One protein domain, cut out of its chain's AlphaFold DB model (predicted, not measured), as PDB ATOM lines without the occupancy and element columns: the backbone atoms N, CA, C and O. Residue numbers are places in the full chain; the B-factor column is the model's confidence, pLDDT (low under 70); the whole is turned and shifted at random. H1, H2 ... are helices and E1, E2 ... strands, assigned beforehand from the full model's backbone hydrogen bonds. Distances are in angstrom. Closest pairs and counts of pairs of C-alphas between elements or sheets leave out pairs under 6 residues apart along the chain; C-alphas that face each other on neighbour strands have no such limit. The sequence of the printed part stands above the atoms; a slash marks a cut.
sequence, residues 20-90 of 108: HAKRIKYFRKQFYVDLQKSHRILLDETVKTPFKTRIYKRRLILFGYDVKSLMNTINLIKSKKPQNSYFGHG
ATOM      1  N   HIS A  20     127.379  80.772 102.483       94.62
ATOM      2  CA  HIS A  20     126.732  79.866 103.416       94.62
ATOM      3  C   HIS A  20     125.280  79.585 103.031       94.62
ATOM      4  O   HIS A  20     124.638  80.358 102.333       94.62
ATOM      5  N   ALA A  21     124.741  78.494 103.550       94.25
ATOM      6  CA  ALA A  21     123.329  78.189 103.561       94.25
ATOM      7  C   ALA A  21     122.850  78.035 105.002       94.25
ATOM      8  O   ALA A  21     123.600  77.608 105.890       94.25
ATOM      9  N   LYS A  22     121.589  78.389 105.243       92.94
ATOM     10  CA  LYS A  22     120.979  78.289 106.568       92.94
ATOM     11  C   LYS A  22     119.480  78.060 106.454       92.94
ATOM     12  O   LYS A  22     118.800  78.674 105.636       92.94
ATOM     13  N   ARG A  23     118.971  77.188 107.325       90.88
ATOM     14  CA  ARG A  23     117.537  76.940 107.492       90.88
ATOM     15  C   ARG A  23     116.903  78.063 108.314       90.88
ATOM     16  O   ARG A  23     117.498  78.534 109.287       90.88
ATOM     17  N   ILE A  24     115.708  78.496 107.933       88.00
ATOM     18  CA  ILE A  24     114.993  79.563 108.636       88.00
ATOM     19  C   ILE A  24     114.306  78.957 109.866       88.00
ATOM     20  O   ILE A  24     113.562  77.988 109.748       88.00
ATOM     21  N   LYS A  25     114.576  79.498 111.066       80.62
ATOM     22  CA  LYS A  25     114.105  78.914 112.343       80.62
ATOM     23  C   LYS A  25     112.582  78.751 112.393       80.62
ATOM     24  O   LYS A  25     112.103  77.694 112.793       80.62
ATOM     25  N   TYR A  26     111.854  79.786 111.976       78.06
ATOM     26  CA  TYR A  26     110.390  79.839 112.033       78.06
ATOM     27  C   TYR A  26     109.716  79.062 110.895       78.06
ATOM     28  O   TYR A  26     108.634  78.516 111.072       78.06
ATOM     29  N   PHE A  27     110.400  78.919 109.759       77.00
ATOM     30  CA  PHE A  27     109.911  78.203 108.585       77.00
ATOM     31  C   PHE A  27     110.835  77.026 108.310       77.00
ATOM     32  O   PHE A  27     111.709  77.089 107.451       77.00
ATOM     33  N   ARG A  28     110.655  75.928 109.058       75.88
ATOM     34  CA  ARG A  28     111.556  74.764 108.989       75.88
ATOM     35  C   ARG A  28     111.662  74.141 107.600       75.88
ATOM     36  O   ARG A  28     112.610  73.402 107.405       75.88
ATOM     37  N   LYS A  29     110.743  74.411 106.670       82.62
ATOM     38  CA  LYS A  29     110.800  73.946 105.272       82.62
ATOM     39  C   LYS A  29     111.582  74.888 104.355       82.62
ATOM     40  O   LYS A  29     111.976  74.496 103.270       82.62
ATOM     41  N   GLN A  30     111.872  76.101 104.807       87.88
ATOM     42  CA  GLN A  30     112.580  77.095 104.022       87.88
ATOM     43  C   GLN A  30     114.037  77.204 104.449       87.88
ATOM     44  O   GLN A  30     114.401  77.164 105.632       87.88
ATOM     45  N   PHE A  31     114.893  77.392 103.461       91.44
ATOM     46  CA  PHE A  31     116.289  77.712 103.676       91.44
ATOM     47  C   PHE A  31     116.749  78.717 102.640       91.44
ATOM     48  O   PHE A  31     116.195  78.808 101.548       91.44
ATOM     49  N   TYR A  32     117.778  79.476 102.985       91.94
ATOM     50  CA  TYR A  32     118.418  80.357 102.029       91.94
ATOM     51  C   TYR A  32     119.844  79.899 101.749       91.94
ATOM     52  O   TYR A  32     120.501  79.297 102.605       91.94
ATOM     53  N   VAL A  33     120.318  80.218 100.550       93.00
ATOM     54  CA  VAL A  33     121.721  80.114 100.145       93.00
ATOM     55  C   VAL A  33     122.214  81.520  99.843       93.00
ATOM     56  O   VAL A  33     121.571  82.264  99.109       93.00
ATOM     57  N   ASP A  34     123.329  81.900 100.445       93.50
ATOM     58  CA  ASP A  34     124.000  83.180 100.271       93.50
ATOM     59  C   ASP A  34     125.345  82.915  99.580       93.50
ATOM     60  O   ASP A  34     126.237  82.290 100.159       93.50
ATOM     61  N   LEU A  35     125.466  83.344  98.320       89.25
ATOM     62  CA  LEU A  35     126.678  83.218  97.498       89.25
ATOM     63  C   LEU A  35     127.452  84.548  97.417       89.25
ATOM     64  O   LEU A  35     128.103  84.808  96.403       89.25
ATOM     65  N   GLN A  36     127.383  85.361  98.488       86.31
ATOM     66  CA  GLN A  36     127.684  86.804  98.605       86.31
ATOM     67  C   GLN A  36     126.377  87.605  98.653       86.31
ATOM     68  O   GLN A  36     125.482  87.316  97.872       86.31
ATOM     69  N   LYS A  37     126.272  88.613  99.536       72.69
ATOM     70  CA  LYS A  37     125.010  89.285  99.939       72.69
ATOM     71  C   LYS A  37     124.044  89.666  98.794       72.69
ATOM     72  O   LYS A  37     122.839  89.642  99.014       72.69
ATOM     73  N   SER A  38     124.543  89.994  97.601       76.62
ATOM     74  CA  SER A  38     123.753  90.307  96.393       76.62
ATOM     75  C   SER A  38     123.145  89.084  95.681       76.62
ATOM     76  O   SER A  38     122.238  89.223  94.869       76.62
ATOM     77  N   HIS A  39     123.622  87.879  95.985       82.44
ATOM     78  CA  HIS A  39     123.272  86.600  95.364       82.44
ATOM     79  C   HIS A  39     122.646  85.652  96.391       82.44
ATOM     80  O   HIS A  39     123.039  84.489  96.521       82.44
ATOM     81  N   ARG A  40     121.683  86.167  97.163       86.69
ATOM     82  CA  ARG A  40     120.887  85.354  98.080       86.69
ATOM     83  C   ARG A  40     119.698  84.748  97.348       86.69
ATOM     84  O   ARG A  40     119.031  85.415  96.562       86.69
ATOM     85  N   ILE A  41     119.410  83.490  97.647       89.81
ATOM     86  CA  ILE A  41     118.216  82.805  97.169       89.81
ATOM     87  C   ILE A  41     117.488  82.143  98.325       89.81
ATOM     88  O   ILE A  41     118.121  81.540  99.188       89.81
ATOM     89  N   LEU A  42     116.165  82.277  98.335       89.94
ATOM     90  CA  LEU A  42     115.265  81.578  99.241       89.94
ATOM     91  C   LEU A  42     114.689  80.360  98.514       89.94
ATOM     92  O   LEU A  42     114.236  80.478  97.378       89.94
ATOM     93  N   LEU A  43     114.727  79.203  99.166       88.25
ATOM     94  CA  LEU A  43     114.218  77.932  98.663       88.25
ATOM     95  C   LEU A  43     113.238  77.350  99.680       88.25
ATOM     96  O   LEU A  43     113.452  77.470 100.889       88.25
ATOM     97  N   ASP A  44     112.178  76.719  99.184       85.31
ATOM     98  CA  ASP A  44     111.128  76.119 100.005       85.31
ATOM     99  C   ASP A  44     110.961  74.631  99.677       85.31
ATOM    100  O   ASP A  44     110.691  74.263  98.535       85.31
ATOM    101  N   GLU A  45     111.107  73.787 100.696       77.56
ATOM    102  CA  GLU A  45     110.877  72.341 100.675       77.56
ATOM    103  C   GLU A  45     109.376  72.023 100.837       77.56
ATOM    104  O   GLU A  45     108.962  71.262 101.722       77.56
ATOM    105  N   THR A  46     108.516  72.653 100.032       68.06
ATOM    106  CA  THR A  46     107.071  72.370 100.071       68.06
ATOM    107  C   THR A  46     106.748  70.974  99.528       68.06
ATOM    108  O   THR A  46     107.570  70.314  98.902       68.06
ATOM    109  N   VAL A  47     105.505  70.518  99.716       55.03
ATOM    110  CA  VAL A  47     105.005  69.212  99.229       55.03
ATOM    111  C   VAL A  47     105.181  69.037  97.706       55.03
ATOM    112  O   VAL A  47     105.230  67.912  97.220       55.03
ATOM    113  N   LYS A  48     105.341  70.137  96.953       56.34
ATOM    114  CA  LYS A  48     105.608  70.132  95.506       56.34
ATOM    115  C   LYS A  48     107.084  69.904  95.136       56.34
ATOM    116  O   LYS A  48     107.367  69.638  93.975       56.34
ATOM    117  N   THR A  49     108.015  69.990  96.088       61.28
ATOM    118  CA  THR A  49     109.439  69.657  95.903       61.28
ATOM    119  C   THR A  49     109.732  68.315  96.581       61.28
ATOM    120  O   THR A  49     109.796  68.252  97.808       61.28
ATOM    121  N   PRO A  50     109.913  67.218  95.832       74.38
ATOM    122  CA  PRO A  50     110.020  65.864  96.383       74.38
ATOM    123  C   PRO A  50     111.440  65.555  96.895       74.38
ATOM    124  O   PRO A  50     111.986  64.476  96.642       74.38
ATOM    125  N   PHE A  51     112.068  66.512  97.585       83.94
ATOM    126  CA  PHE A  51     113.392  66.347  98.171       83.94
ATOM    127  C   PHE A  51     113.511  67.011  99.549       83.94
ATOM    128  O   PHE A  51     112.828  67.978  99.870       83.94
ATOM    129  N   LYS A  52     114.407  66.473 100.376       88.00
ATOM    130  CA  LYS A  52     114.821  67.021 101.669       88.00
ATOM    131  C   LYS A  52     116.244  67.545 101.567       88.00
ATOM    132  O   LYS A  52     117.079  66.929 100.904       88.00
ATOM    133  N   THR A  53     116.544  68.622 102.288       90.31
ATOM    134  CA  THR A  53     117.891  69.202 102.312       90.31
ATOM    135  C   THR A  53     118.551  69.034 103.675       90.31
ATOM    136  O   THR A  53     117.958  69.295 104.725       90.31
ATOM    137  N   ARG A  54     119.831  68.678 103.693       92.00
ATOM    138  CA  ARG A  54     120.694  68.797 104.872       92.00
ATOM    139  C   ARG A  54     121.695  69.918 104.647       92.00
ATOM    140  O   ARG A  54     122.322  69.978 103.596       92.00
ATOM    141  N   ILE A  55     121.827  70.815 105.620       93.12
ATOM    142  CA  ILE A  55     122.617  72.043 105.479       93.12
ATOM    143  C   ILE A  55     123.711  72.072 106.542       93.12
ATOM    144  O   ILE A  55     123.426  72.001 107.735       93.12
ATOM    145  N   TYR A  56     124.949  72.237 106.093       93.19
ATOM    146  CA  TYR A  56     126.161  72.318 106.901       93.19
ATOM    147  C   TYR A  56     126.943  73.576 106.531       93.19
ATOM    148  O   TYR A  56     127.961  73.472 105.858       93.19
ATOM    149  N   LYS A  57     126.471  74.764 106.929       92.38
ATOM    150  CA  LYS A  57     127.064  76.089 106.634       92.38
ATOM    151  C   LYS A  57     127.498  76.270 105.166       92.38
ATOM    152  O   LYS A  57     126.786  76.926 104.432       92.38
ATOM    153  N   ARG A  58     128.623  75.704 104.720       94.38
ATOM    154  CA  ARG A  58     129.133  75.715 103.335       94.38
ATOM    155  C   ARG A  58     128.794  74.481 102.488       94.38
ATOM    156  O   ARG A  58     129.240  74.407 101.354       94.38
ATOM    157  N   ARG A  59     128.044  73.509 103.000       94.69
ATOM    158  CA  ARG A  59     127.675  72.285 102.268       94.69
ATOM    159  C   ARG A  59     126.165  72.080 102.320       94.69
ATOM    160  O   ARG A  59     125.560  72.240 103.379       94.69
ATOM    161  N   LEU A  60     125.563  71.740 101.186       94.50
ATOM    162  CA  LEU A  60     124.165  71.334 101.074       94.50
ATOM    163  C   LEU A  60     124.089  69.927 100.499       94.50
ATOM    164  O   LEU A  60     124.791  69.605  99.548       94.50
ATOM    165  N   ILE A  61     123.209  69.110 101.059       94.81
ATOM    166  CA  ILE A  61     122.903  67.770 100.566       94.81
ATOM    167  C   ILE A  61     121.421  67.747 100.230       94.81
ATOM    168  O   ILE A  61     120.604  67.990 101.112       94.81
ATOM    169  N   LEU A  62     121.082  67.471  98.979       92.69
ATOM    170  CA  LEU A  62     119.723  67.365  98.468       92.69
ATOM    171  C   LEU A  62     119.419  65.880  98.249       92.69
ATOM    172  O   LEU A  62     120.133  65.213  97.503       92.69
ATOM    173  N   PHE A  63     118.384  65.359  98.899       91.56
ATOM    174  CA  PHE A  63     117.967  63.963  98.775       91.56
ATOM    175  C   PHE A  63     116.507  63.874  98.345       91.56
ATOM    176  O   PHE A  63     115.641  64.391  99.047       91.56
ATOM    177  N   GLY A  64     116.213  63.198  97.240       89.88
ATOM    178  CA  GLY A  64     114.849  63.075  96.730       89.88
ATOM    179  C   GLY A  64     114.690  61.999  95.667       89.88
ATOM    180  O   GLY A  64     115.662  61.390  95.231       89.88
ATOM    181  N   TYR A  65     113.449  61.766  95.246       87.94
ATOM    182  CA  TYR A  65     113.130  60.750  94.234       87.94
ATOM    183  C   TYR A  65     112.991  61.330  92.821       87.94
ATOM    184  O   TYR A  65     113.178  60.603  91.850       87.94
ATOM    185  N   ASP A  66     112.717  62.632  92.690       88.19
ATOM    186  CA  ASP A  66     112.651  63.309  91.391       88.19
ATOM    187  C   ASP A  66     113.969  64.019  91.061       88.19
ATOM    188  O   ASP A  66     114.294  65.085  91.599       88.19
ATOM    189  N   VAL A  67     114.707  63.438  90.118       89.06
ATOM    190  CA  VAL A  67     115.954  64.000  89.590       89.06
ATOM    191  C   VAL A  67     115.730  65.379  88.975       89.06
ATOM    192  O   VAL A  67     116.578  66.256  89.134       89.06
ATOM    193  N   LYS A  68     114.594  65.611  88.304       89.12
ATOM    194  CA  LYS A  68     114.338  66.876  87.606       89.12
ATOM    195  C   LYS A  68     114.248  68.029  88.601       89.12
ATOM    196  O   LYS A  68     114.919  69.045  88.420       89.12
ATOM    197  N   SER A  69     113.495  67.857  89.686       88.31
ATOM    198  CA  SER A  69     113.412  68.846  90.770       88.31
ATOM    199  C   SER A  69     114.761  69.101  91.452       88.31
ATOM    200  O   SER A  69     115.109  70.255  91.719       88.31
ATOM    201  N   LEU A  70     115.542  68.042  91.700       90.94
ATOM    202  CA  LEU A  70     116.883  68.154  92.283       90.94
ATOM    203  C   LEU A  70     117.812  68.978  91.380       90.94
ATOM    204  O   LEU A  70     118.406  69.960  91.828       90.94
ATOM    205  N   MET A  71     117.883  68.633  90.093       91.81
ATOM    206  CA  MET A  71     118.731  69.317  89.116       91.81
ATOM    207  C   MET A  71     118.293  70.759  88.867       91.81
ATOM    208  O   MET A  71     119.143  71.646  88.814       91.81
ATOM    209  N   ASN A  72     116.987  71.029  88.796       91.38
ATOM    210  CA  ASN A  72     116.467  72.393  88.689       91.38
ATOM    211  C   ASN A  72     116.914  73.256  89.872       91.38
ATOM    212  O   ASN A  72     117.353  74.387  89.675       91.38
ATOM    213  N   THR A  73     116.870  72.709  91.089       91.06
ATOM    214  CA  THR A  73     117.323  73.413  92.298       91.06
ATOM    215  C   THR A  73     118.828  73.678  92.259       91.06
ATOM    216  O   THR A  73     119.266  74.796  92.529       91.06
ATOM    217  N   ILE A  74     119.630  72.681  91.873       92.81
ATOM    218  CA  ILE A  74     121.088  72.819  91.730       92.81
ATOM    219  C   ILE A  74     121.432  73.899  90.697       92.81
ATOM    220  O   ILE A  74     122.241  74.787  90.973       92.81
ATOM    221  N   ASN A  75     120.791  73.860  89.528       92.50
ATOM    222  CA  ASN A  75     121.009  74.821  88.449       92.50
ATOM    223  C   ASN A  75     120.576  76.233  88.849       92.50
ATOM    224  O   ASN A  75     121.273  77.197  88.541       92.50
ATOM    225  N   LEU A  76     119.472  76.358  89.585       91.69
ATOM    226  CA  LEU A  76     118.994  77.629  90.113       91.69
ATOM    227  C   LEU A  76     119.968  78.239  91.134       91.69
ATOM    228  O   LEU A  76     120.208  79.443  91.105       91.69
ATOM    229  N   ILE A  77     120.557  77.433  92.024       92.12
ATOM    230  CA  ILE A  77     121.584  77.915  92.965       92.12
ATOM    231  C   ILE A  77     122.822  78.384  92.192       92.12
ATOM    232  O   ILE A  77     123.336  79.473  92.442       92.12
ATOM    233  N   LYS A  78     123.287  77.584  91.230       91.69
ATOM    234  CA  LYS A  78     124.470  77.893  90.415       91.69
ATOM    235  C   LYS A  78     124.300  79.122  89.533       91.69
ATOM    236  O   LYS A  78     125.249  79.887  89.378       91.69
ATOM    237  N   SER A  79     123.111  79.339  88.976       90.38
ATOM    238  CA  SER A  79     122.856  80.475  88.087       90.38
ATOM    239  C   SER A  79     122.951  81.819  88.809       90.38
ATOM    240  O   SER A  79     123.276  82.823  88.181       90.38
ATOM    241  N   LYS A  80     122.740  81.854  90.134       90.56
ATOM    242  CA  LYS A  80     122.898  83.086  90.920       90.56
ATOM    243  C   LYS A  80     124.327  83.586  90.950       90.56
ATOM    244  O   LYS A  80     124.525  84.799  90.972       90.56
ATOM    245  N   LYS A  81     125.303  82.681  90.960       88.44
ATOM    246  CA  LYS A  81     126.708  83.044  90.855       88.44
ATOM    247  C   LYS A  81     127.495  81.922  90.179       88.44
ATOM    248  O   LYS A  81     127.817  80.934  90.849       88.44
ATOM    249  N   PRO A  82     127.811  82.071  88.880       85.19
ATOM    250  CA  PRO A  82     128.526  81.046  88.143       85.19
ATOM    251  C   PRO A  82     129.923  80.849  88.725       85.19
ATOM    252  O   PRO A  82     130.516  81.758  89.317       85.19
ATOM    253  N   GLN A  83     130.446  79.641  88.551       86.12
ATOM    254  CA  GLN A  83     131.753  79.286  89.073       86.12
ATOM    255  C   GLN A  83     132.859  80.100  88.391       86.12
ATOM    256  O   GLN A  83     132.960  80.149  87.166       86.12
ATOM    257  N   ASN A  84     133.727  80.713  89.191       86.56
ATOM    258  CA  ASN A  84     134.891  81.431  88.692       86.56
ATOM    259  C   ASN A  84     135.985  80.439  88.257       86.56
ATOM    260  O   ASN A  84     136.460  79.651  89.071       86.56
ATOM    261  N   SER A  85     136.433  80.511  87.001       84.88
ATOM    262  CA  SER A  85     137.450  79.595  86.463       84.88
ATOM    263  C   SER A  85     138.862  79.792  87.026       84.88
ATOM    264  O   SER A  85     139.692  78.921  86.826       84.88
ATOM    265  N   TYR A  86     139.165  80.900  87.704       84.62
ATOM    266  CA  TYR A  86     140.490  81.169  88.283       84.62
ATOM    267  C   TYR A  86     140.575  80.760  89.755       84.62
ATOM    268  O   TYR A  86     141.557  80.165  90.180       84.62
ATOM    269  N   PHE A  87     139.532  81.064  90.533       83.50
ATOM    270  CA  PHE A  87     139.519  80.835  91.984       83.50
ATOM    271  C   PHE A  87     138.571  79.718  92.423       83.50
ATOM    272  O   PHE A  87     138.510  79.401  93.602       83.50
ATOM    273  N   GLY A  88     137.761  79.164  91.518       83.62
ATOM    274  CA  GLY A  88     136.754  78.154  91.847       83.62
ATOM    275  C   GLY A  88     135.568  78.677  92.663       83.62
ATOM    276  O   GLY A  88     134.722  77.880  93.054       83.62
ATOM    277  N   HIS A  89     135.476  79.986  92.934       90.69
ATOM    278  CA  HIS A  89     134.386  80.567  93.724       90.69
ATOM    279  C   HIS A  89     133.021  80.306  93.079       90.69
ATOM    280  O   HIS A  89     132.837  80.628  91.910       90.69
ATOM    281  N   GLY A  90     132.050  79.798  93.839       91.69
ATOM    282  CA  GLY A  90     130.712  79.473  93.341       91.69
ATOM    283  C   GLY A  90     130.018  78.385  94.161       91.69
ATOM    284  O   GLY A  90     130.456  78.033  95.256       91.69
TER     285      GLY A  90
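What this domain is: This is residues 20 to 90 of the 108 residues of an uncharacterized protein of Cyanobacteria bacterium PMG_012 (UniProt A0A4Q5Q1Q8). Two small antiparallel sheets, E1 E2 E3 and E4 E5, stand partly face to face like a V, with their strands crossed; they come close where E1 meets E4, and the one helix, H1, spans the open side between E3 and E5. A tail follows H1, and its residues 83 to 88 stick out from the body. The 71 printed residues hold five named strands and then one named helix, in the order E1 E2 E3 E4 E5 H1, of mixed class. The whole is compact, with a radius of gyration of the C-alphas of 12.3 A, and spans 38 by 28 by 18 A.

How they stand to each other: The larger sheet runs E1, residues 20 to 23, E2, residues 30 to 34, and E3, residues 40 to 44, a meander, each strand the antiparallel neighbour of the one before. E1 and E2 form a hairpin, with N 22 and O 32 3.0 A apart, within hydrogen-bond range. E2 and E3 form another, with N 33 and O 41 at 2.9 A. E4, residues 51 to 56, and E5, residues 59 to 64, form the antiparallel hairpin of the second sheet, with N 54 and O 61 at 2.8 A. The two sheets make a sandwich, two sheets face to face, their best planes 37 degrees apart and their strands at 42 degrees. The closest C-alphas of E1 and E4 are those of Ala 21 and Ile 55, 6.5 A apart. E2 and E4 are near each other, while E3 is apart from both E4 and E5. H1, residues 67 to 80, is on the sheet E1 E2 E3 but only grazes it, with residues 73 to 80. Its closest C-alphas with E3 are Ile 77 and Ile 41, 7.3 A apart; with E5 they are Leu 70 and Leu 62, 6.9 A apart. In H1, 9 of 10 O i to N i+4 pairs are within hydrogen-bond range.

Where its parts are: E1 begins at C-alpha 20, (126.732, 79.866, 103.416), and is 10.5 A long. E2 measures 13.5 A and E3 13.6 A. E4 begins at C-alpha 51, (113.392, 66.347, 98.171), and is 16.6 A long; E5 is 16.7 A. H1 is 20.4 A long and ends at C-alpha 80, (122.898, 83.086, 90.920).

The domain as a whole: The two C-alphas farthest apart are those of Val 47, between E3 and E4, and Tyr 86, in the stretch that stands free, at 39.0 A. The printed part, residues 20 to 90, has no cut, and no link is long. The mean pLDDT of the printed part is 86.7; residues 46 to 49 are under 70.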